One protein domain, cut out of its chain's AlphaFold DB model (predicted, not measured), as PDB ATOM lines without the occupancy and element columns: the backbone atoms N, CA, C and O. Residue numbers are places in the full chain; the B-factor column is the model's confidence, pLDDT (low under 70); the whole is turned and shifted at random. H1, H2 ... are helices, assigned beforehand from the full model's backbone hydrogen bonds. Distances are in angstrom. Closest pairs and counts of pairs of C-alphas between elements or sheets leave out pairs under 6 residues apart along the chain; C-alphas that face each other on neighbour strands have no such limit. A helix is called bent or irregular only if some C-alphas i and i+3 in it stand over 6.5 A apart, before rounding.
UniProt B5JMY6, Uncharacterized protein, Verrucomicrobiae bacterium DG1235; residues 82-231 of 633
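This is residues 82 to 231 of the 633 residues of an uncharacterized protein of Verrucomicrobiae bacterium DG1235 (UniProt B5JMY6). This is a long rod of helices: H1, H2 and H3 zigzag at one end, and H7, H8 and H9 make an up-and-down bundle at the other, each running against the one before it. H3, the longest helix, reaches from the first end into the middle, where H4 folds back along it and the short H5 and H6 lie. The printed part has 150 residues, with nine named helices, H1 to H9, and no named strand; its class is all helix. It is loose, with a radius of gyration of the C-alphas of 19.7 A and spans of 71 by 29 by 21 A.

Start at H1, residues 82 to 93, which forms a hairpin with H2, residues 100 to 113: Ala 85 and Ile 110 have the closest C-alphas, 5.0 A apart, and the tilt is shallow, 9 degrees. H3, residues 118 to 142, touches H2 with residues 120 to 131 alone, closest at the C-alphas of Ile 104 and Leu 124, 6.1 A; this hairpin has a tilt of 33 degrees, only just short of steep. H1 and H3 are apart. Next, H4, residues 148 to 156, touches H3 in a hairpin, with the C-alphas of Ala 141 and Ser 151 closest, 4.5 A. H5, residues 159 to 162, and H6, residues 166 to 174, touch only at the corner, with the C-alphas of Phe 162 and Leu 169 closest, 4.8 A. H7, residues 176 to 190, touches H3 with residues 176 to 180 alone, closest at the C-alphas of Ser 142 and Phe 177, 4.2 A. H8, residues 194 to 206, touches H4, with the C-alphas of Ile 152 and Ile 204 closest, 6.6 A. H9, residues 210 to 231, and H8 form a hairpin at a shallow tilt of 12 degrees, with the C-alphas of Gly 194 and Thr 225 closest, 5.5 A. Every O i to N i+4 pair is within hydrogen-bond range in H2, H3, H4, H6, H7 and H8; H1 has 7 of 8, H9 has 16 of 18, and H5 is too short for such a pair.

Find C-alpha 82 at (148.290, 178.845, 165.383), where H1 begins. H3 runs 35.8 A from C-alpha 118 at (146.961, 164.706, 169.832) to C-alpha 142 at (167.749, 142.933, 150.415). H2 spans 19.9 A, H7 20.6 A and H8 18.1 A. H9 spans 29.1 A and ends at C-alpha 231, (169.306, 127.981, 120.866); it is irregular, with C-alphas 212 and 215 7.7 A apart, and has a kink of 27 degrees near residue 217.

The two C-alphas farthest apart are those of Ala 82 and Arg 231, 70.8 A. The printed part has no cut, and the link from H1 to H2 is short while the other links are tight. The mean pLDDT of the printed part is 87.4, and no printed residue is under 70.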
ATOM      1  N   ALA A  82     149.512 179.550 165.787       71.06
ATOM      2  CA  ALA A  82     148.290 178.845 165.383       71.06
ATOM      3  C   ALA A  82     147.791 179.206 163.962       71.06
ATOM      4  O   ALA A  82     147.137 178.394 163.308       71.06
ATOM      5  N   THR A  83     148.095 180.408 163.459       76.44
ATOM      6  CA  THR A  83     147.763 180.838 162.092       76.44
ATOM      7  C   THR A  83     148.703 180.213 161.055       76.44
ATOM      8  O   THR A  83     148.264 179.938 159.940       76.44
ATOM      9  N   ILE A  84     149.961 179.945 161.427       77.12
ATOM     10  CA  ILE A  84     150.949 179.251 160.587       77.12
ATOM     11  C   ILE A  84     150.555 177.775 160.473       77.12
ATOM     12  O   ILE A  84     150.260 177.311 159.374       77.12
ATOM     13  N   ALA A  85     150.379 177.078 161.601       75.75
ATOM     14  CA  ALA A  85     149.944 175.677 161.614       75.75
ATOM     15  C   ALA A  85     148.607 175.444 160.876       75.75
ATOM     16  O   ALA A  85     148.445 174.435 160.191       75.75
ATOM     17  N   LYS A  86     147.656 176.395 160.922       80.31
ATOM     18  CA  LYS A  86     146.404 176.306 160.144       80.31
ATOM     19  C   LYS A  86     146.612 176.423 158.623       80.31
ATOM     20  O   LYS A  86     145.802 175.878 157.874       80.31
ATOM     21  N   ARG A  87     147.663 177.106 158.150       81.50
ATOM     22  CA  ARG A  87     148.062 177.082 156.730       81.50
ATOM     23  C   ARG A  87     148.734 175.754 156.382       81.50
ATOM     24  O   ARG A  87     148.326 175.130 155.412       81.50
ATOM     25  N   LEU A  88     149.680 175.300 157.203       83.56
ATOM     26  CA  LEU A  88     150.420 174.055 156.973       83.56
ATOM     27  C   LEU A  88     149.503 172.820 156.937       83.56
ATOM     28  O   LEU A  88     149.642 172.000 156.034       83.56
ATOM     29  N   ARG A  89     148.493 172.723 157.819       83.50
ATOM     30  CA  ARG A  89     147.470 171.657 157.732       83.50
ATOM     31  C   ARG A  89     146.709 171.680 156.398       83.50
ATOM     32  O   ARG A  89     146.542 170.635 155.790       83.50
ATOM     33  N   LYS A  90     146.343 172.862 155.882       85.94
ATOM     34  CA  LYS A  90     145.744 172.976 154.536       85.94
ATOM     35  C   LYS A  90     146.696 172.542 153.413       85.94
ATOM     36  O   LYS A  90     146.224 172.065 152.390       85.94
ATOM     37  N   SER A  91     148.009 172.709 153.579       84.38
ATOM     38  CA  SER A  91     149.002 172.178 152.633       84.38
ATOM     39  C   SER A  91     149.122 170.653 152.721       84.38
ATOM     40  O   SER A  91     149.298 170.003 151.694       84.38
ATOM     41  N   LEU A  92     148.981 170.073 153.918       87.38
ATOM     42  CA  LEU A  92     148.975 168.624 154.142       87.38
ATOM     43  C   LEU A  92     147.795 167.939 153.428       87.38
ATOM     44  O   LEU A  92     147.987 166.900 152.796       87.38
ATOM     45  N   ASP A  93     146.608 168.555 153.468       85.06
ATOM     46  CA  ASP A  93     145.399 168.084 152.770       85.06
ATOM     47  C   ASP A  93     145.570 168.028 151.236       85.06
ATOM     48  O   ASP A  93     144.903 167.246 150.561       85.06
ATOM     49  N   LEU A  94     146.468 168.849 150.674       87.12
ATOM     50  CA  LEU A  94     146.731 168.947 149.230       87.12
ATOM     51  C   LEU A  94     147.803 167.965 148.723       87.12
ATOM     52  O   LEU A  94     148.030 167.883 147.515       87.12
ATOM     53  N   ILE A  95     148.483 167.234 149.612       86.81
ATOM     54  CA  ILE A  95     149.556 166.302 149.239       86.81
ATOM     55  C   ILE A  95     149.000 164.874 149.156       86.81
ATOM     56  O   ILE A  95     148.401 164.420 150.132       86.81
ATOM     57  N   PRO A  96     149.233 164.128 148.054       87.50
ATOM     58  CA  PRO A  96     148.784 162.744 147.915       87.50
ATOM     59  C   PRO A  96     149.154 161.883 149.125       87.50
ATOM     60  O   PRO A  96     150.294 161.925 149.587       87.50
ATOM     61  N   GLU A  97     148.210 161.084 149.625       86.44
ATOM     62  CA  GLU A  97     148.381 160.303 150.861       86.44
ATOM     63  C   GLU A  97     149.597 159.369 150.821       86.44
ATOM     64  O   GLU A  97     150.254 159.166 151.841       86.44
ATOM     65  N   GLY A  98     149.940 158.863 149.632       87.62
ATOM     66  CA  GLY A  98     151.106 158.013 149.415       87.62
ATOM     67  C   GLY A  98     152.466 158.722 149.510       87.62
ATOM     68  O   GLY A  98     153.484 158.040 149.584       87.62
ATOM     69  N   ASN A  99     152.531 160.061 149.511       91.75
ATOM     70  CA  ASN A  99     153.793 160.795 149.655       91.75
ATOM     71  C   ASN A  99     154.158 160.950 151.143       91.75
ATOM     72  O   ASN A  99     153.973 162.012 151.745       91.75
ATOM     73  N   LEU A 100     154.631 159.857 151.747       92.06
ATOM     74  CA  LEU A 100     154.902 159.781 153.185       92.06
ATOM     75  C   LEU A 100     155.912 160.836 153.642       92.06
ATOM     76  O   LEU A 100     155.675 161.491 154.652       92.06
ATOM     77  N   SER A 101     156.998 161.040 152.892       91.56
ATOM     78  CA  SER A 101     158.062 161.989 153.240       91.56
ATOM     79  C   SER A 101     157.535 163.416 153.395       91.56
ATOM     80  O   SER A 101     157.545 163.924 154.509       91.56
ATOM     81  N   LYS A 102     156.943 164.027 152.354       90.38
ATOM     82  CA  LYS A 102     156.465 165.422 152.458       90.38
ATOM     83  C   LYS A 102     155.342 165.596 153.482       90.38
ATOM     84  O   LYS A 102     155.196 166.678 154.047       90.38
ATOM     85  N   ARG A 103     154.536 164.552 153.723       91.81
ATOM     86  CA  ARG A 103     153.495 164.569 154.764       91.81
ATOM     87  C   ARG A 103     154.094 164.505 156.173       91.81
ATOM     88  O   ARG A 103     153.561 165.162 157.060       91.81
ATOM     89  N   ILE A 104     155.198 163.780 156.374       93.50
ATOM     90  CA  ILE A 104     155.976 163.794 157.624       93.50
ATOM     91  C   ILE A 104     156.630 165.164 157.818       93.50
ATOM     92  O   ILE A 104     156.397 165.773 158.857       93.50
ATOM     93  N   ASP A 105     157.358 165.675 156.821       91.56
ATOM     94  CA  ASP A 105     158.107 166.940 156.910       91.56
ATOM     95  C   ASP A 105     157.190 168.110 157.337       91.56
ATOM     96  O   ASP A 105     157.475 168.838 158.289       91.56
ATOM     97  N   LEU A 106     156.018 168.240 156.699       90.00
ATOM     98  CA  LEU A 106     155.022 169.260 157.052       90.00
ATOM     99  C   LEU A 106     154.340 169.016 158.402       90.00
ATOM    100  O   LEU A 106     153.957 169.978 159.067       90.00
ATOM    101  N   LEU A 107     154.172 167.763 158.835       89.31
ATOM    102  CA  LEU A 107     153.654 167.470 160.173       89.31
ATOM    103  C   LEU A 107     154.677 167.790 161.265       89.31
ATOM    104  O   LEU A 107     154.274 168.255 162.328       89.31
ATOM    105  N   GLU A 108     155.976 167.632 161.014       91.56
ATOM    106  CA  GLU A 108     157.021 168.123 161.919       91.56
ATOM    107  C   GLU A 108     157.021 169.657 161.999       91.56
ATOM    108  O   GLU A 108     157.114 170.213 163.097       91.56
ATOM    109  N   GLU A 109     156.809 170.355 160.880       88.12
ATOM    110  CA  GLU A 109     156.628 171.813 160.862       88.12
ATOM    111  C   GLU A 109     155.355 172.250 161.626       88.12
ATOM    112  O   GLU A 109     155.395 173.179 162.433       88.12
ATOM    113  N   ILE A 110     154.226 171.547 161.473       85.50
ATOM    114  CA  ILE A 110     152.988 171.794 162.245       85.50
ATOM    115  C   ILE A 110     153.215 171.577 163.748       85.50
ATOM    116  O   ILE A 110     152.821 172.414 164.566       85.50
ATOM    117  N   VAL A 111     153.847 170.457 164.112       87.31
ATOM    118  CA  VAL A 111     154.079 170.041 165.504       87.31
ATOM    119  C   VAL A 111     155.061 170.971 166.218       87.31
ATOM    120  O   VAL A 111     154.877 171.214 167.410       87.31
ATOM    121  N   SER A 112     156.059 171.505 165.508       83.62
ATOM    122  CA  SER A 112     157.058 172.435 166.055       83.62
ATOM    123  C   SER A 112     156.603 173.898 166.066       83.62
ATOM    124  O   SER A 112     156.948 174.631 166.994       83.62
ATOM    125  N   THR A 113     155.807 174.344 165.086       80.19
ATOM    126  CA  THR A 113     155.358 175.748 165.024       80.19
ATOM    127  C   THR A 113     154.240 176.080 166.007       80.19
ATOM    128  O   THR A 113     154.151 177.231 166.427       80.19
ATOM    129  N   ALA A 114     153.383 175.131 166.401       73.19
ATOM    130  CA  ALA A 114     152.237 175.399 167.273       73.19
ATOM    131  C   ALA A 114     152.083 174.385 168.417       73.19
ATOM    132  O   ALA A 114     152.738 173.351 168.467       73.19
ATOM    133  N   LYS A 115     151.166 174.678 169.354       74.50
ATOM    134  CA  LYS A 115     150.778 173.731 170.407       74.50
ATOM    135  C   LYS A 115     150.029 172.560 169.755       74.50
ATOM    136  O   LYS A 115     148.846 172.685 169.440       74.50
ATOM    137  N   SER A 116     150.766 171.486 169.501       74.50
ATOM    138  CA  SER A 116     150.400 170.349 168.652       74.50
ATOM    139  C   SER A 116     149.130 169.649 169.151       74.50
ATOM    140  O   SER A 116     148.939 169.516 170.364       74.50
ATOM    141  N   SER A 117     148.253 169.194 168.249       81.62
ATOM    142  CA  SER A 117     147.101 168.384 168.669       81.62
ATOM    143  C   SER A 117     147.513 166.920 168.901       81.62
ATOM    144  O   SER A 117     148.484 166.446 168.304       81.62
ATOM    145  N   PRO A 118     146.768 166.156 169.727       84.31
ATOM    146  CA  PRO A 118     146.961 164.706 169.832       84.31
ATOM    147  C   PRO A 118     146.777 163.985 168.486       84.31
ATOM    148  O   PRO A 118     147.385 162.942 168.248       84.31
ATOM    149  N   GLU A 119     145.963 164.552 167.594       86.44
ATOM    150  CA  GLU A 119     145.703 164.052 166.242       86.44
ATOM    151  C   GLU A 119     146.916 164.275 165.322       86.44
ATOM    152  O   GLU A 119     147.345 163.329 164.669       86.44
ATOM    153  N   ASP A 120     147.537 165.468 165.333       85.75
ATOM    154  CA  ASP A 120     148.767 165.736 164.565       85.75
ATOM    155  C   ASP A 120     149.887 164.773 165.000       85.75
ATOM    156  O   ASP A 120     150.571 164.181 164.167       85.75
ATOM    157  N   LEU A 121     150.057 164.598 166.317       86.75
ATOM    158  CA  LEU A 121     151.105 163.760 166.906       86.75
ATOM    159  C   LEU A 121     150.901 162.269 166.604       86.75
ATOM    160  O   LEU A 121     151.863 161.575 166.275       86.75
ATOM    161  N   SER A 122     149.665 161.770 166.685       90.88
ATOM    162  CA  SER A 122     149.354 160.370 166.361       90.88
ATOM    163  C   SER A 122     149.400 160.088 164.857       90.88
ATOM    164  O   SER A 122     149.859 159.017 164.459       90.88
ATOM    165  N   LEU A 123     149.021 161.052 164.008       90.25
ATOM    166  CA  LEU A 123     149.190 160.957 162.557       90.25
ATOM    167  C   LEU A 123     150.674 160.964 162.160       90.25
ATOM    168  O   LEU A 123     151.089 160.114 161.375       90.25
ATOM    169  N   LEU A 124     151.481 161.862 162.735       91.31
ATOM    170  CA  LEU A 124     152.930 161.911 162.520       91.31
ATOM    171  C   LEU A 124     153.605 160.605 162.959       91.31
ATOM    172  O   LEU A 124     154.400 160.047 162.205       91.31
ATOM    173  N   ALA A 125     153.257 160.086 164.142       92.12
ATOM    174  CA  ALA A 125     153.757 158.800 164.620       92.12
ATOM    175  C   ALA A 125     153.394 157.660 163.653       92.12
ATOM    176  O   ALA A 125     154.279 156.926 163.222       92.12
ATOM    177  N   ARG A 126     152.122 157.564 163.236       94.12
ATOM    178  CA  ARG A 126     151.658 156.547 162.279       94.12
ATOM    179  C   ARG A 126     152.394 156.630 160.941       94.12
ATOM    180  O   ARG A 126     152.832 155.599 160.442       94.12
ATOM    181  N   LEU A 127     152.543 157.824 160.363       93.88
ATOM    182  CA  LEU A 127     153.227 158.001 159.078       93.88
ATOM    183  C   LEU A 127     154.720 157.668 159.178       93.88
ATOM    184  O   LEU A 127     155.251 157.028 158.271       93.88
ATOM    185  N   LYS A 128     155.385 158.025 160.287       93.88
ATOM    186  CA  LYS A 128     156.766 157.599 160.560       93.88
ATOM    187  C   LYS A 128     156.889 156.082 160.667       93.88
ATOM    188  O   LYS A 128     157.787 155.529 160.044       93.88
ATOM    189  N   THR A 129     155.982 155.420 161.388       95.69
ATOM    190  CA  THR A 129     155.924 153.952 161.455       95.69
ATOM    191  C   THR A 129     155.752 153.360 160.058       95.69
ATOM    192  O   THR A 129     156.640 152.649 159.616       95.69
ATOM    193  N   THR A 130     154.736 153.760 159.285       94.62
ATOM    194  CA  THR A 130     154.517 153.231 157.922       94.62
ATOM    195  C   THR A 130     155.686 153.502 156.962       94.62
ATOM    196  O   THR A 130     155.998 152.650 156.132       94.62
ATOM    197  N   LYS A 131     156.377 154.647 157.078       94.88
ATOM    198  CA  LYS A 131     157.605 154.919 156.308       94.88
ATOM    199  C   LYS A 131     158.752 153.998 156.731       94.88
ATOM    200  O   LYS A 131     159.464 153.494 155.867       94.88
ATOM    201  N   GLN A 132     158.922 153.763 158.032       95.50
ATOM    202  CA  GLN A 132     159.939 152.849 158.547       95.50
ATOM    203  C   GLN A 132     159.624 151.391 158.196       95.50
ATOM    204  O   GLN A 132     160.537 150.662 157.841       95.50
ATOM    205  N   ASP A 133     158.359 150.972 158.214       95.12
ATOM    206  CA  ASP A 133     157.939 149.621 157.829       95.12
ATOM    207  C   ASP A 133     158.234 149.346 156.344       95.12
ATOM    208  O   ASP A 133     158.744 148.279 156.002       95.12
ATOM    209  N   ALA A 134     158.010 150.335 155.468       94.12
ATOM    210  CA  ALA A 134     158.373 150.256 154.051       94.12
ATOM    211  C   ALA A 134     159.898 150.164 153.825       94.12
ATOM    212  O   ALA A 134     160.343 149.439 152.934       94.12
ATOM    213  N   ILE A 135     160.701 150.862 154.639       94.94
ATOM    214  CA  ILE A 135     162.173 150.761 154.636       94.94
ATOM    215  C   ILE A 135     162.608 149.377 155.142       94.94
ATOM    216  O   ILE A 135     163.315 148.662 154.438       94.94
ATOM    217  N   ASN A 136     162.084 148.935 156.290       94.06
ATOM    218  CA  ASN A 136     162.348 147.617 156.871       94.06
ATOM    219  C   ASN A 136     162.008 146.476 155.892       94.06
ATOM    220  O   ASN A 136     162.696 145.453 155.878       94.06
ATOM    221  N   ALA A 137     160.962 146.632 155.069       93.56
ATOM    222  CA  ALA A 137     160.600 145.674 154.027       93.56
ATOM    223  C   ALA A 137     161.655 145.602 152.907       93.56
ATOM    224  O   ALA A 137     162.017 144.498 152.498       93.56
ATOM    225  N   ILE A 138     162.197 146.744 152.462       93.81
ATOM    226  CA  ILE A 138     163.302 146.817 151.485       93.81
ATOM    227  C   ILE A 138     164.589 146.210 152.058       93.81
ATOM    228  O   ILE A 138     165.257 145.433 151.372       93.81
ATOM    229  N   ASP A 139     164.916 146.501 153.315       92.56
ATOM    230  CA  ASP A 139     166.112 145.980 153.985       92.56
ATOM    231  C   ASP A 139     166.021 144.456 154.182       92.56
ATOM    232  O   ASP A 139     166.959 143.710 153.886       92.56
ATOM    233  N   SER A 140     164.845 143.965 154.585       91.19
ATOM    234  CA  SER A 140     164.569 142.529 154.729       91.19
ATOM    235  C   SER A 140     164.610 141.802 153.382       91.19
ATOM    236  O   SER A 140     165.210 140.732 153.273       91.19
ATOM    237  N   ALA A 141     164.021 142.392 152.339       89.69
ATOM    238  CA  ALA A 141     164.073 141.891 150.966       89.69
ATOM    239  C   ALA A 141     165.493 141.919 150.376       89.69
ATOM    240  O   ALA A 141     165.833 141.085 149.536       89.69
ATOM    241  N   SER A 142     166.345 142.843 150.826       87.50
ATOM    242  CA  SER A 142     167.749 142.933 150.415       87.50
ATOM    243  C   SER A 142     168.588 141.772 150.959       87.50
ATOM    244  O   SER A 142     169.474 141.285 150.249       87.50
ATOM    245  N   ALA A 143     168.251 141.228 152.136       85.69
ATOM    246  CA  ALA A 143     168.932 140.077 152.732       85.69
ATOM    247  C   ALA A 143     168.880 138.815 151.843       85.69
ATOM    248  O   ALA A 143     167.817 138.341 151.433       85.69
ATOM    249  N   THR A 144     170.053 138.234 151.571       75.00
ATOM    250  CA  THR A 144     170.263 137.147 150.592       75.00
ATOM    251  C   THR A 144     169.577 135.820 150.923       75.00
ATOM    252  O   THR A 144     169.506 134.954 150.052       75.00
ATOM    253  N   SER A 145     169.055 135.661 152.141       77.88
ATOM    254  CA  SER A 145     168.309 134.486 152.602       77.88
ATOM    255  C   SER A 145     166.882 134.386 152.053       77.88
ATOM    256  O   SER A 145     166.353 133.281 151.985       77.88
ATOM    257  N   HIS A 146     166.251 135.504 151.679       80.56
ATOM    258  CA  HIS A 146     164.884 135.509 151.147       80.56
ATOM    259  C   HIS A 146     164.861 135.189 149.650       80.56
ATOM    260  O   HIS A 146     165.740 135.637 148.899       80.56
ATOM    261  N   SER A 147     163.836 134.458 149.194       90.31
ATOM    262  CA  SER A 147     163.602 134.283 147.763       90.31
ATOM    263  C   SER A 147     163.176 135.619 147.151       90.31
ATOM    264  O   SER A 147     162.641 136.505 147.823       90.31
ATOM    265  N   ILE A 148     163.445 135.798 145.857       91.94
ATOM    266  CA  ILE A 148     163.108 137.050 145.171       91.94
ATOM    267  C   ILE A 148     161.587 137.220 145.038       91.94
ATOM    268  O   ILE A 148     161.133 138.357 145.029       91.94
ATOM    269  N   LEU A 149     160.802 136.135 145.019       91.56
ATOM    270  CA  LEU A 149     159.337 136.209 144.967       91.56
ATOM    271  C   LEU A 149     158.757 136.692 146.307       91.56
ATOM    272  O   LEU A 149     158.058 137.698 146.321       91.56
ATOM    273  N   ASP A 150     159.145 136.084 147.432       90.69
ATOM    274  CA  ASP A 150     158.734 136.530 148.778       90.69
ATOM    275  C   ASP A 150     159.191 137.980 149.053       90.69
ATOM    276  O   ASP A 150     158.490 138.770 149.687       90.69
ATOM    277  N   SER A 151     160.357 138.360 148.519       93.56
ATOM    278  CA  SER A 151     160.869 139.737 148.574       93.56
ATOM    279  C   SER A 151     160.004 140.725 147.774       93.56
ATOM    280  O   SER A 151     159.802 141.856 148.214       93.56
ATOM    281  N   ILE A 152     159.480 140.308 146.614       94.00
ATOM    282  CA  ILE A 152     158.555 141.100 145.786       94.00
ATOM    283  C   ILE A 152     157.210 141.273 146.492       94.00
ATOM    284  O   ILE A 152     156.715 142.396 146.525       94.00
ATOM    285  N   GLU A 153     156.656 140.214 147.088       91.31
ATOM    286  CA  GLU A 153     155.382 140.259 147.822       91.31
ATOM    287  C   GLU A 153     155.467 141.211 149.031       91.31
ATOM    288  O   GLU A 153     154.633 142.107 149.191       91.31
ATOM    289  N   ASN A 154     156.535 141.095 149.832       91.31
ATOM    290  CA  ASN A 154     156.768 141.939 151.008       91.31
ATOM    291  C   ASN A 154     156.933 143.433 150.651       91.31
ATOM    292  O   ASN A 154     156.354 144.304 151.300       91.31
ATOM    293  N   ILE A 155     157.675 143.750 149.581       93.94
ATOM    294  CA  ILE A 155     157.774 145.123 149.050       93.94
ATOM    295  C   ILE A 155     156.435 145.559 148.421       93.94
ATOM    296  O   ILE A 155     156.038 146.722 148.530       93.94
ATOM    297  N   GLY A 156     155.703 144.637 147.794       92.00
ATOM    298  CA  GLY A 156     154.435 144.875 147.103       92.00
ATOM    299  C   GLY A 156     153.345 145.478 147.985       92.00
ATOM    300  O   GLY A 156     152.612 146.364 147.538       92.00
ATOM    301  N   ALA A 157     153.312 145.101 149.267       92.69
ATOM    302  CA  ALA A 157     152.434 145.693 150.282       92.69
ATOM    303  C   ALA A 157     152.572 147.229 150.405       92.69
ATOM    304  O   ALA A 157     151.615 147.911 150.779       92.69
ATOM    305  N   TYR A 158     153.731 147.789 150.038       94.75
ATOM    306  CA  TYR A 158     154.036 149.225 150.096       94.75
ATOM    307  C   TYR A 158     154.097 149.897 148.709       94.75
ATOM    308  O   TYR A 158     154.411 151.085 148.607       94.75
ATOM    309  N   SER A 159     153.739 149.181 147.635       92.50
ATOM    310  CA  SER A 159     153.792 149.646 146.234       92.50
ATOM    311  C   SER A 159     153.138 151.013 145.986       92.50
ATOM    312  O   SER A 159     153.694 151.839 145.256       92.50
ATOM    313  N   ASN A 160     152.004 151.309 146.628       92.06
ATOM    314  CA  ASN A 160     151.325 152.607 146.522       92.06
ATOM    315  C   ASN A 160     152.190 153.786 147.013       92.06
ATOM    316  O   ASN A 160     152.113 154.879 146.448       92.06
ATOM    317  N   TYR A 161     153.040 153.564 148.021       93.69
ATOM    318  CA  TYR A 161     153.970 154.571 148.534       93.69
ATOM    319  C   TYR A 161     155.153 154.759 147.582       93.69
ATOM    320  O   TYR A 161     155.473 155.894 147.246       93.69
ATOM    321  N   PHE A 162     155.737 153.686 147.036       92.69
ATOM    322  CA  PHE A 162     156.833 153.797 146.054       92.69
ATOM    323  C   PHE A 162     156.416 154.473 144.738       92.69
ATOM    324  O   PHE A 162     157.227 155.138 144.106       92.69
ATOM    325  N   ASN A 163     155.145 154.367 144.334       87.12
ATOM    326  CA  ASN A 163     154.612 155.123 143.192       87.12
ATOM    327  C   ASN A 163     154.350 156.618 143.512       87.12
ATOM    328  O   ASN A 163     154.145 157.402 142.587       87.12
ATOM    329  N   SER A 164     154.334 157.019 144.792       89.88
ATOM    330  CA  SER A 164     153.860 158.340 145.251       89.88
ATOM    331  C   SER A 164     154.913 159.182 145.986       89.88
ATOM    332  O   SER A 164     154.798 160.409 146.022       89.88
ATOM    333  N   ASP A 165     155.924 158.551 146.584       93.12
ATOM    334  CA  ASP A 165     157.028 159.162 147.326       93.12
ATOM    335  C   ASP A 165     158.360 158.952 146.574       93.12
ATOM    336  O   ASP A 165     158.924 157.853 146.616       93.12
ATOM    337  N   PRO A 166     158.900 159.993 145.907       91.06
ATOM    338  CA  PRO A 166     160.171 159.900 145.190       91.06
ATOM    339  C   PRO A 166     161.353 159.465 146.064       91.06
ATOM    340  O   PRO A 166     162.260 158.809 145.560       91.06
ATOM    341  N   SER A 167     161.351 159.788 147.361       91.69
ATOM    342  CA  SER A 167     162.449 159.443 148.270       91.69
ATOM    343  C   SER A 167     162.488 157.940 148.548       91.69
ATOM    344  O   SER A 167     163.555 157.329 148.535       91.69
ATOM    345  N   LEU A 168     161.317 157.323 148.745       93.12
ATOM    346  CA  LEU A 168     161.203 155.870 148.910       93.12
ATOM    347  C   LEU A 168     161.415 155.122 147.585       93.12
ATOM    348  O   LEU A 168     161.955 154.018 147.595       93.12
ATOM    349  N   LEU A 169     161.049 155.723 146.447       93.69
ATOM    350  CA  LEU A 169     161.336 155.163 145.122       93.69
ATOM    351  C   LEU A 169     162.843 155.087 144.839       93.69
ATOM    352  O   LEU A 169     163.315 154.055 144.369       93.69
ATOM    353  N   VAL A 170     163.599 156.150 145.137       92.31
ATOM    354  CA  VAL A 170     165.067 156.155 144.999       92.31
ATOM    355  C   VAL A 170     165.686 155.088 145.904       92.31
ATOM    356  O   VAL A 170     166.429 154.244 145.412       92.31
ATOM    357  N   TYR A 171     165.286 155.038 147.179       93.44
ATOM    358  CA  TYR A 171     165.776 154.035 148.132       93.44
ATOM    359  C   TYR A 171     165.528 152.588 147.658       93.44
ATOM    360  O   TYR A 171     166.431 151.752 147.682       93.44
ATOM    361  N   LEU A 172     164.329 152.298 147.134       93.81
ATOM    362  CA  LEU A 172     164.010 151.002 146.529       93.81
ATOM    363  C   LEU A 172     164.895 150.693 145.311       93.81
ATOM    364  O   LEU A 172     165.356 149.561 145.167       93.81
ATOM    365  N   LEU A 173     165.133 151.667 144.430       91.44
ATOM    366  CA  LEU A 173     165.905 151.471 143.198       91.44
ATOM    367  C   LEU A 173     167.412 151.301 143.439       91.44
ATOM    368  O   LEU A 173     168.053 150.590 142.661       91.44
ATOM    369  N   GLU A 174     167.955 151.911 144.493       93.06
ATOM    370  CA  GLU A 174     169.370 151.823 144.889       93.06
ATOM    371  C   GLU A 174     169.676 150.589 145.764       93.06
ATOM    372  O   GLU A 174     170.819 150.132 145.798       93.06
ATOM    373  N   SER A 175     168.657 150.006 146.410       92.88
ATOM    374  CA  SER A 175     168.781 148.836 147.293       92.88
ATOM    375  C   SER A 175     169.475 147.611 146.670       92.88
ATOM    376  O   SER A 175     169.364 147.325 145.472       92.88
ATOM    377  N   ASP A 176     170.103 146.789 147.517       91.81
ATOM    378  CA  ASP A 176     170.661 145.495 147.104       91.81
ATOM    379  C   ASP A 176     169.580 144.541 146.567       91.81
ATOM    380  O   ASP A 176     169.870 143.713 145.701       91.81
ATOM    381  N   PHE A 177     168.316 144.672 146.994       93.75
ATOM    382  CA  PHE A 177     167.191 143.970 146.365       93.75
ATOM    383  C   PHE A 177     167.054 144.317 144.870       93.75
ATOM    384  O   PHE A 177     166.956 143.408 144.043       93.75
ATOM    385  N   SER A 178     167.102 145.600 144.493       90.88
ATOM    386  CA  SER A 178     167.034 146.051 143.088       90.88
ATOM    387  C   SER A 178     168.188 145.482 142.249       90.88
ATOM    388  O   SER A 178     167.991 145.021 141.113       90.88
ATOM    389  N   GLN A 179     169.387 145.412 142.835       89.75
ATOM    390  CA  GLN A 179     170.561 144.791 142.217       89.75
ATOM    391  C   GLN A 179     170.399 143.266 142.075       89.75
ATOM    392  O   GLN A 179     170.603 142.724 140.985       89.75
ATOM    393  N   ARG A 180     169.963 142.566 143.134       92.25
ATOM    394  CA  ARG A 180     169.693 141.114 143.139       92.25
ATOM    395  C   ARG A 180     168.608 140.725 142.139       92.25
ATOM    396  O   ARG A 180     168.797 139.759 141.402       92.25
ATOM    397  N   LEU A 181     167.512 141.482 142.069       91.75
ATOM    398  CA  LEU A 181     166.450 141.303 141.079       91.75
ATOM    399  C   LEU A 181     167.015 141.454 139.660       91.75
ATOM    400  O   LEU A 181     166.841 140.559 138.837       91.75
ATOM    401  N   SER A 182     167.768 142.524 139.392       87.81
ATOM    402  CA  SER A 182     168.389 142.768 138.080       87.81
ATOM    403  C   SER A 182     169.378 141.656 137.682       87.81
ATOM    404  O   SER A 182     169.382 141.202 136.532       87.81
ATOM    405  N   ALA A 183     170.173 141.153 138.630       88.00
ATOM    406  CA  ALA A 183     171.100 140.041 138.420       88.00
ATOM    407  C   ALA A 183     170.379 138.698 138.197       88.00
ATOM    408  O   ALA A 183     170.782 137.914 137.337       88.00
ATOM    409  N   HIS A 184     169.291 138.436 138.927       90.56
ATOM    410  CA  HIS A 184     168.476 137.232 138.769       90.56
ATOM    411  C   HIS A 184     167.741 137.222 137.426       90.56
ATOM    412  O   HIS A 184     167.854 136.248 136.683       90.56
ATOM    413  N   VAL A 185     167.100 138.335 137.056       88.25
ATOM    414  CA  VAL A 185     166.482 138.554 135.740       88.25
ATOM    415  C   VAL A 185     167.501 138.322 134.616       88.25
ATOM    416  O   VAL A 185     167.246 137.543 133.695       88.25
ATOM    417  N   SER A 186     168.703 138.897 134.739       81.94
ATOM    418  CA  SER A 186     169.806 138.684 133.790       81.94
ATOM    419  C   SER A 186     170.267 137.220 133.727       81.94
ATOM    420  O   SER A 186     170.592 136.716 132.653       81.94
ATOM    421  N   SER A 187     170.297 136.517 134.864       85.44
ATOM    422  CA  SER A 187     170.680 135.102 134.953       85.44
ATOM    423  C   SER A 187     169.645 134.192 134.287       85.44
ATOM    424  O   SER A 187     170.010 133.357 133.459       85.44
ATOM    425  N   LEU A 188     168.355 134.386 134.582       83.81
ATOM    426  CA  LEU A 188     167.256 133.664 133.940       83.81
ATOM    427  C   LEU A 188     167.226 133.925 132.429       83.81
ATOM    428  O   LEU A 188     167.086 132.980 131.651       83.81
ATOM    429  N   SER A 189     167.438 135.177 132.010       78.38
ATOM    430  CA  SER A 189     167.440 135.557 130.595       78.38
ATOM    431  C   SER A 189     168.603 134.919 129.830       78.38
ATOM    432  O   SER A 189     168.381 134.181 128.869       78.38
ATOM    433  N   ARG A 190     169.835 135.013 130.353       73.56
ATOM    434  CA  ARG A 190     171.002 134.283 129.815       73.56
ATOM    435  C   ARG A 190     170.802 132.763 129.790       73.56
ATOM    436  O   ARG A 190     171.387 132.088 128.941       73.56
ATOM    437  N   ARG A 191     169.979 132.198 130.678       75.12
ATOM    438  CA  ARG A 191     169.622 130.766 130.711       75.12
ATOM    439  C   ARG A 191     168.424 130.399 129.822       75.12
ATOM    440  O   ARG A 191     168.136 129.215 129.700       75.12
ATOM    441  N   GLY A 192     167.763 131.360 129.171       70.19
ATOM    442  CA  GLY A 192     166.575 131.125 128.339       70.19
ATOM    443  C   GLY A 192     165.327 130.725 129.137       70.19
ATOM    444  O   GLY A 192     164.418 130.099 128.600       70.19
ATOM    445  N   LYS A 193     165.273 131.041 130.438       79.12
ATOM    446  CA  LYS A 193     164.201 130.622 131.356       79.12
ATOM    447  C   LYS A 193     162.969 131.533 131.269       79.12
ATOM    448  O   LYS A 193     162.544 132.126 132.258       79.12
ATOM    449  N   GLY A 194     162.382 131.623 130.074       74.88
ATOM    450  CA  GLY A 194     161.221 132.478 129.791       74.88
ATOM    451  C   GLY A 194     160.018 132.225 130.711       74.88
ATOM    452  O   GLY A 194     159.381 133.176 131.146       74.88
ATOM    453  N   ALA A 195     159.751 130.969 131.091       78.19
ATOM    454  CA  ALA A 195     158.660 130.631 132.014       78.19
ATOM    455  C   ALA A 195     158.893 131.153 133.449       78.19
ATOM    456  O   ALA A 195     157.981 131.704 134.058       78.19
ATOM    457  N   GLU A 196     160.118 131.042 133.973       84.31
ATOM    458  CA  GLU A 196     160.482 131.567 135.302       84.31
ATOM    459  C   GLU A 196     160.436 133.105 135.313       84.31
ATOM    460  O   GLU A 196     159.941 133.708 136.263       84.31
ATOM    461  N   LEU A 197     160.852 133.747 134.213       84.38
ATOM    462  CA  LEU A 197     160.703 135.193 134.023       84.38
ATOM    463  C   LEU A 197     159.242 135.637 133.874       84.38
ATOM    464  O   LEU A 197     158.898 136.709 134.360       84.38
ATOM    465  N   ALA A 198     158.375 134.839 133.245       81.50
ATOM    466  CA  ALA A 198     156.949 135.144 133.129       81.50
ATOM    467  C   ALA A 198     156.229 135.059 134.486       81.50
ATOM    468  O   ALA A 198     155.383 135.903 134.780       81.50
ATOM    469  N   ILE A 199     156.606 134.102 135.345       88.75
ATOM    470  CA  ILE A 199     156.147 134.037 136.745       88.75
ATOM    471  C   ILE A 199     156.614 135.287 137.504       88.75
ATOM    472  O   ILE A 199     155.796 135.985 138.097       88.75
ATOM    473  N   LEU A 200     157.904 135.628 137.413       90.50
ATOM    474  CA  LEU A 200     158.487 136.818 138.045       90.50
ATOM    475  C   LEU A 200     157.826 138.129 137.573       90.50
ATOM    476  O   LEU A 200     157.574 139.031 138.371       90.50
ATOM    477  N   GLN A 201     157.513 138.230 136.277       89.06
ATOM    478  CA  GLN A 201     156.794 139.360 135.692       89.06
ATOM    479  C   GLN A 201     155.338 139.414 136.171       89.06
ATOM    480  O   GLN A 201     154.840 140.503 136.453       89.06
ATOM    481  N   SER A 202     154.656 138.266 136.276       88.75
ATOM    482  CA  SER A 202     153.312 138.200 136.853       88.75
ATOM    483  C   SER A 202     153.322 138.672 138.299       88.75
ATOM    484  O   SER A 202     152.463 139.464 138.664       88.75
ATOM    485  N   GLU A 203     154.308 138.262 139.096       91.69
ATOM    486  CA  GLU A 203     154.331 138.626 140.510       91.69
ATOM    487  C   GLU A 203     154.616 140.119 140.715       91.69
ATOM    488  O   GLU A 203     153.915 140.798 141.456       91.69
ATOM    489  N   ILE A 204     155.521 140.707 139.930       91.94
ATOM    490  CA  ILE A 204     155.729 142.167 139.922       91.94
ATOM    491  C   ILE A 204     154.506 142.951 139.408       91.94
ATOM    492  O   ILE A 204     154.328 144.112 139.786       91.94
ATOM    493  N   ASN A 205     153.635 142.339 138.598       89.44
ATOM    494  CA  ASN A 205     152.338 142.925 138.248       89.44
ATOM    495  C   ASN A 205     151.325 142.813 139.404       89.44
ATOM    496  O   ASN A 205     150.680 143.812 139.717       89.44
ATOM    497  N   ASN A 206     151.205 141.636 140.028       92.06
ATOM    498  CA  ASN A 206     150.306 141.356 141.156       92.06
ATOM    499  C   ASN A 206     150.618 142.267 142.353       92.06
ATOM    500  O   ASN A 206     149.743 142.956 142.870       92.06
ATOM    501  N   SER A 207     151.899 142.337 142.715       92.00
ATOM    502  CA  SER A 207     152.460 143.142 143.801       92.00
ATOM    503  C   SER A 207     152.523 144.656 143.500       92.00
ATOM    504  O   SER A 207     153.139 145.415 144.242       92.00
ATOM    505  N   GLY A 208     151.928 145.142 142.400       90.81
ATOM    506  CA  GLY A 208     151.823 146.579 142.086       90.81
ATOM    507  C   GLY A 208     153.126 147.278 141.658       90.81
ATOM    508  O   GLY A 208     153.125 148.475 141.364       90.81
ATOM    509  N   LEU A 209     154.245 146.552 141.565       91.62
ATOM    510  CA  LEU A 209     155.577 147.086 141.233       91.62
ATOM    511  C   LEU A 209     155.832 147.226 139.716       91.62
ATOM    512  O   LEU A 209     156.919 147.636 139.295       91.62
ATOM    513  N   LYS A 210     154.830 146.931 138.878       91.81
ATOM    514  CA  LYS A 210     154.867 147.020 137.406       91.81
ATOM    515  C   LYS A 210     155.454 148.330 136.876       91.81
ATOM    516  O   LYS A 210     156.262 148.298 135.952       91.81
ATOM    517  N   ASN A 211     155.070 149.466 137.455       87.56
ATOM    518  CA  ASN A 211     155.522 150.787 137.006       87.56
ATOM    519  C   ASN A 211     157.012 151.046 137.304       87.56
ATOM    520  O   ASN A 211     157.614 151.918 136.685       87.56
ATOM    521  N   ILE A 212     157.599 150.286 138.235       89.56
ATOM    522  CA  ILE A 212     158.970 150.458 138.733       89.56
ATOM    523  C   ILE A 212     159.921 149.492 138.010       89.56
ATOM    524  O   ILE A 212     160.940 149.911 137.461       89.56
ATOM    525  N   PHE A 213     159.574 148.200 137.947       89.75
ATOM    526  CA  PHE A 213     160.448 147.154 137.386       89.75
ATOM    527  C   PHE A 213     159.948 146.531 136.070       89.75
ATOM    528  O   PHE A 213     160.727 145.895 135.354       89.75
ATOM    529  N   GLY A 214     158.674 146.718 135.711       83.19
ATOM    530  CA  GLY A 214     158.013 145.965 134.638       83.19
ATOM    531  C   GLY A 214     158.608 146.161 133.240       83.19
ATOM    532  O   GLY A 214     158.628 145.209 132.463       83.19
ATOM    533  N   TYR A 215     159.146 147.346 132.921       80.56
ATOM    534  CA  TYR A 215     159.825 147.584 131.638       80.56
ATOM    535  C   TYR A 215     161.114 146.757 131.513       80.56
ATOM    536  O   TYR A 215     161.259 145.999 130.557       80.56
ATOM    537  N   ARG A 216     162.005 146.834 132.518       77.12
ATOM    538  CA  ARG A 216     163.282 146.092 132.539       77.12
ATOM    539  C   ARG A 216     163.047 144.591 132.369       77.12
ATOM    540  O   ARG A 216     163.723 143.941 131.578       77.12
ATOM    541  N   ILE A 217     162.047 144.059 133.075       81.62
ATOM    542  CA  ILE A 217     161.703 142.637 133.022       81.62
ATOM    543  C   ILE A 217     161.056 142.265 131.688       81.62
ATOM    544  O   ILE A 217     161.404 141.220 131.151       81.62
ATOM    545  N   LYS A 218     160.191 143.106 131.098       80.56
ATOM    546  CA  LYS A 218     159.614 142.817 129.775       80.56
ATOM    547  C   LYS A 218     160.692 142.679 128.696       80.56
ATOM    548  O   LYS A 218     160.649 141.707 127.948       80.56
ATOM    549  N   THR A 219     161.670 143.585 128.642       79.38
ATOM    550  CA  THR A 219     162.811 143.446 127.718       79.38
ATOM    551  C   THR A 219     163.566 142.146 127.991       79.38
ATOM    552  O   THR A 219     163.725 141.328 127.093       79.38
ATOM    553  N   SER A 220     163.903 141.862 129.254       79.88
ATOM    554  CA  SER A 220     164.618 140.631 129.612       79.88
ATOM    555  C   SER A 220     163.847 139.331 129.330       79.88
ATOM    556  O   SER A 220     164.487 138.316 129.057       79.88
ATOM    557  N   VAL A 221     162.507 139.341 129.382       78.50
ATOM    558  CA  VAL A 221     161.623 138.234 128.955       78.50
ATOM    559  C   VAL A 221     161.723 138.021 127.445       78.50
ATOM    560  O   VAL A 221     161.840 136.877 127.003       78.50
ATOM    561  N   ILE A 222     161.707 139.103 126.659       81.06
ATOM    562  CA  ILE A 222     161.868 139.052 125.200       81.06
ATOM    563  C   ILE A 222     163.251 138.485 124.859       81.06
ATOM    564  O   ILE A 222     163.323 137.454 124.191       81.06
ATOM    565  N   ASP A 223     164.323 139.045 125.431       79.81
ATOM    566  CA  ASP A 223     165.707 138.578 125.255       79.81
ATOM    567  C   ASP A 223     165.860 137.084 125.591       79.81
ATOM    568  O   ASP A 223     166.471 136.319 124.840       79.81
ATOM    569  N   ALA A 224     165.261 136.641 126.705       80.38
ATOM    570  CA  ALA A 224     165.286 135.246 127.145       80.38
ATOM    571  C   ALA A 224     164.598 134.312 126.147       80.38
ATOM    572  O   ALA A 224     165.051 133.190 125.913       80.38
ATOM    573  N   THR A 225     163.479 134.772 125.590       83.06
ATOM    574  CA  THR A 225     162.613 133.989 124.714       83.06
ATOM    575  C   THR A 225     163.214 133.899 123.314       83.06
ATOM    576  O   THR A 225     163.359 132.795 122.792       83.06
ATOM    577  N   SER A 226     163.697 135.017 122.765       85.75
ATOM    578  CA  SER A 226     164.538 135.053 121.563       85.75
ATOM    579  C   SER A 226     165.789 134.183 121.725       85.75
ATOM    580  O   SER A 226     166.112 133.384 120.848       85.75
ATOM    581  N   GLY A 227     166.478 134.264 122.869       83.00
ATOM    582  CA  GLY A 227     167.643 133.430 123.182       83.00
ATOM    583  C   GLY A 227     167.326 131.930 123.251       83.00
ATOM    584  O   GLY A 227     168.122 131.111 122.797       83.00
ATOM    585  N   MET A 228     166.153 131.556 123.770       84.44
ATOM    586  CA  MET A 228     165.672 130.170 123.784       84.44
ATOM    587  C   MET A 228     165.338 129.668 122.369       84.44
ATOM    588  O   MET A 228     165.773 128.582 121.997       84.44
ATOM    589  N   ILE A 229     164.613 130.460 121.571       87.69
ATOM    590  CA  ILE A 229     164.248 130.127 120.183       87.69
ATOM    591  C   ILE A 229     165.511 129.960 119.325       87.69
ATOM    592  O   ILE A 229     165.635 128.969 118.610       87.69
ATOM    593  N   ALA A 230     166.487 130.864 119.452       86.06
ATOM    594  CA  ALA A 230     167.751 130.791 118.721       86.06
ATOM    595  C   ALA A 230     168.637 129.607 119.142       86.06
ATOM    596  O   ALA A 230     169.274 128.991 118.290       86.06
ATOM    597  N   ARG A 231     168.648 129.227 120.427       84.19
ATOM    598  CA  ARG A 231     169.306 127.981 120.866       84.19
ATOM    599  C   ARG A 231     168.628 126.756 120.285       84.19
ATOM    600  O   ARG A 231     169.314 125.896 119.746       84.19
TER     601      ARG A 231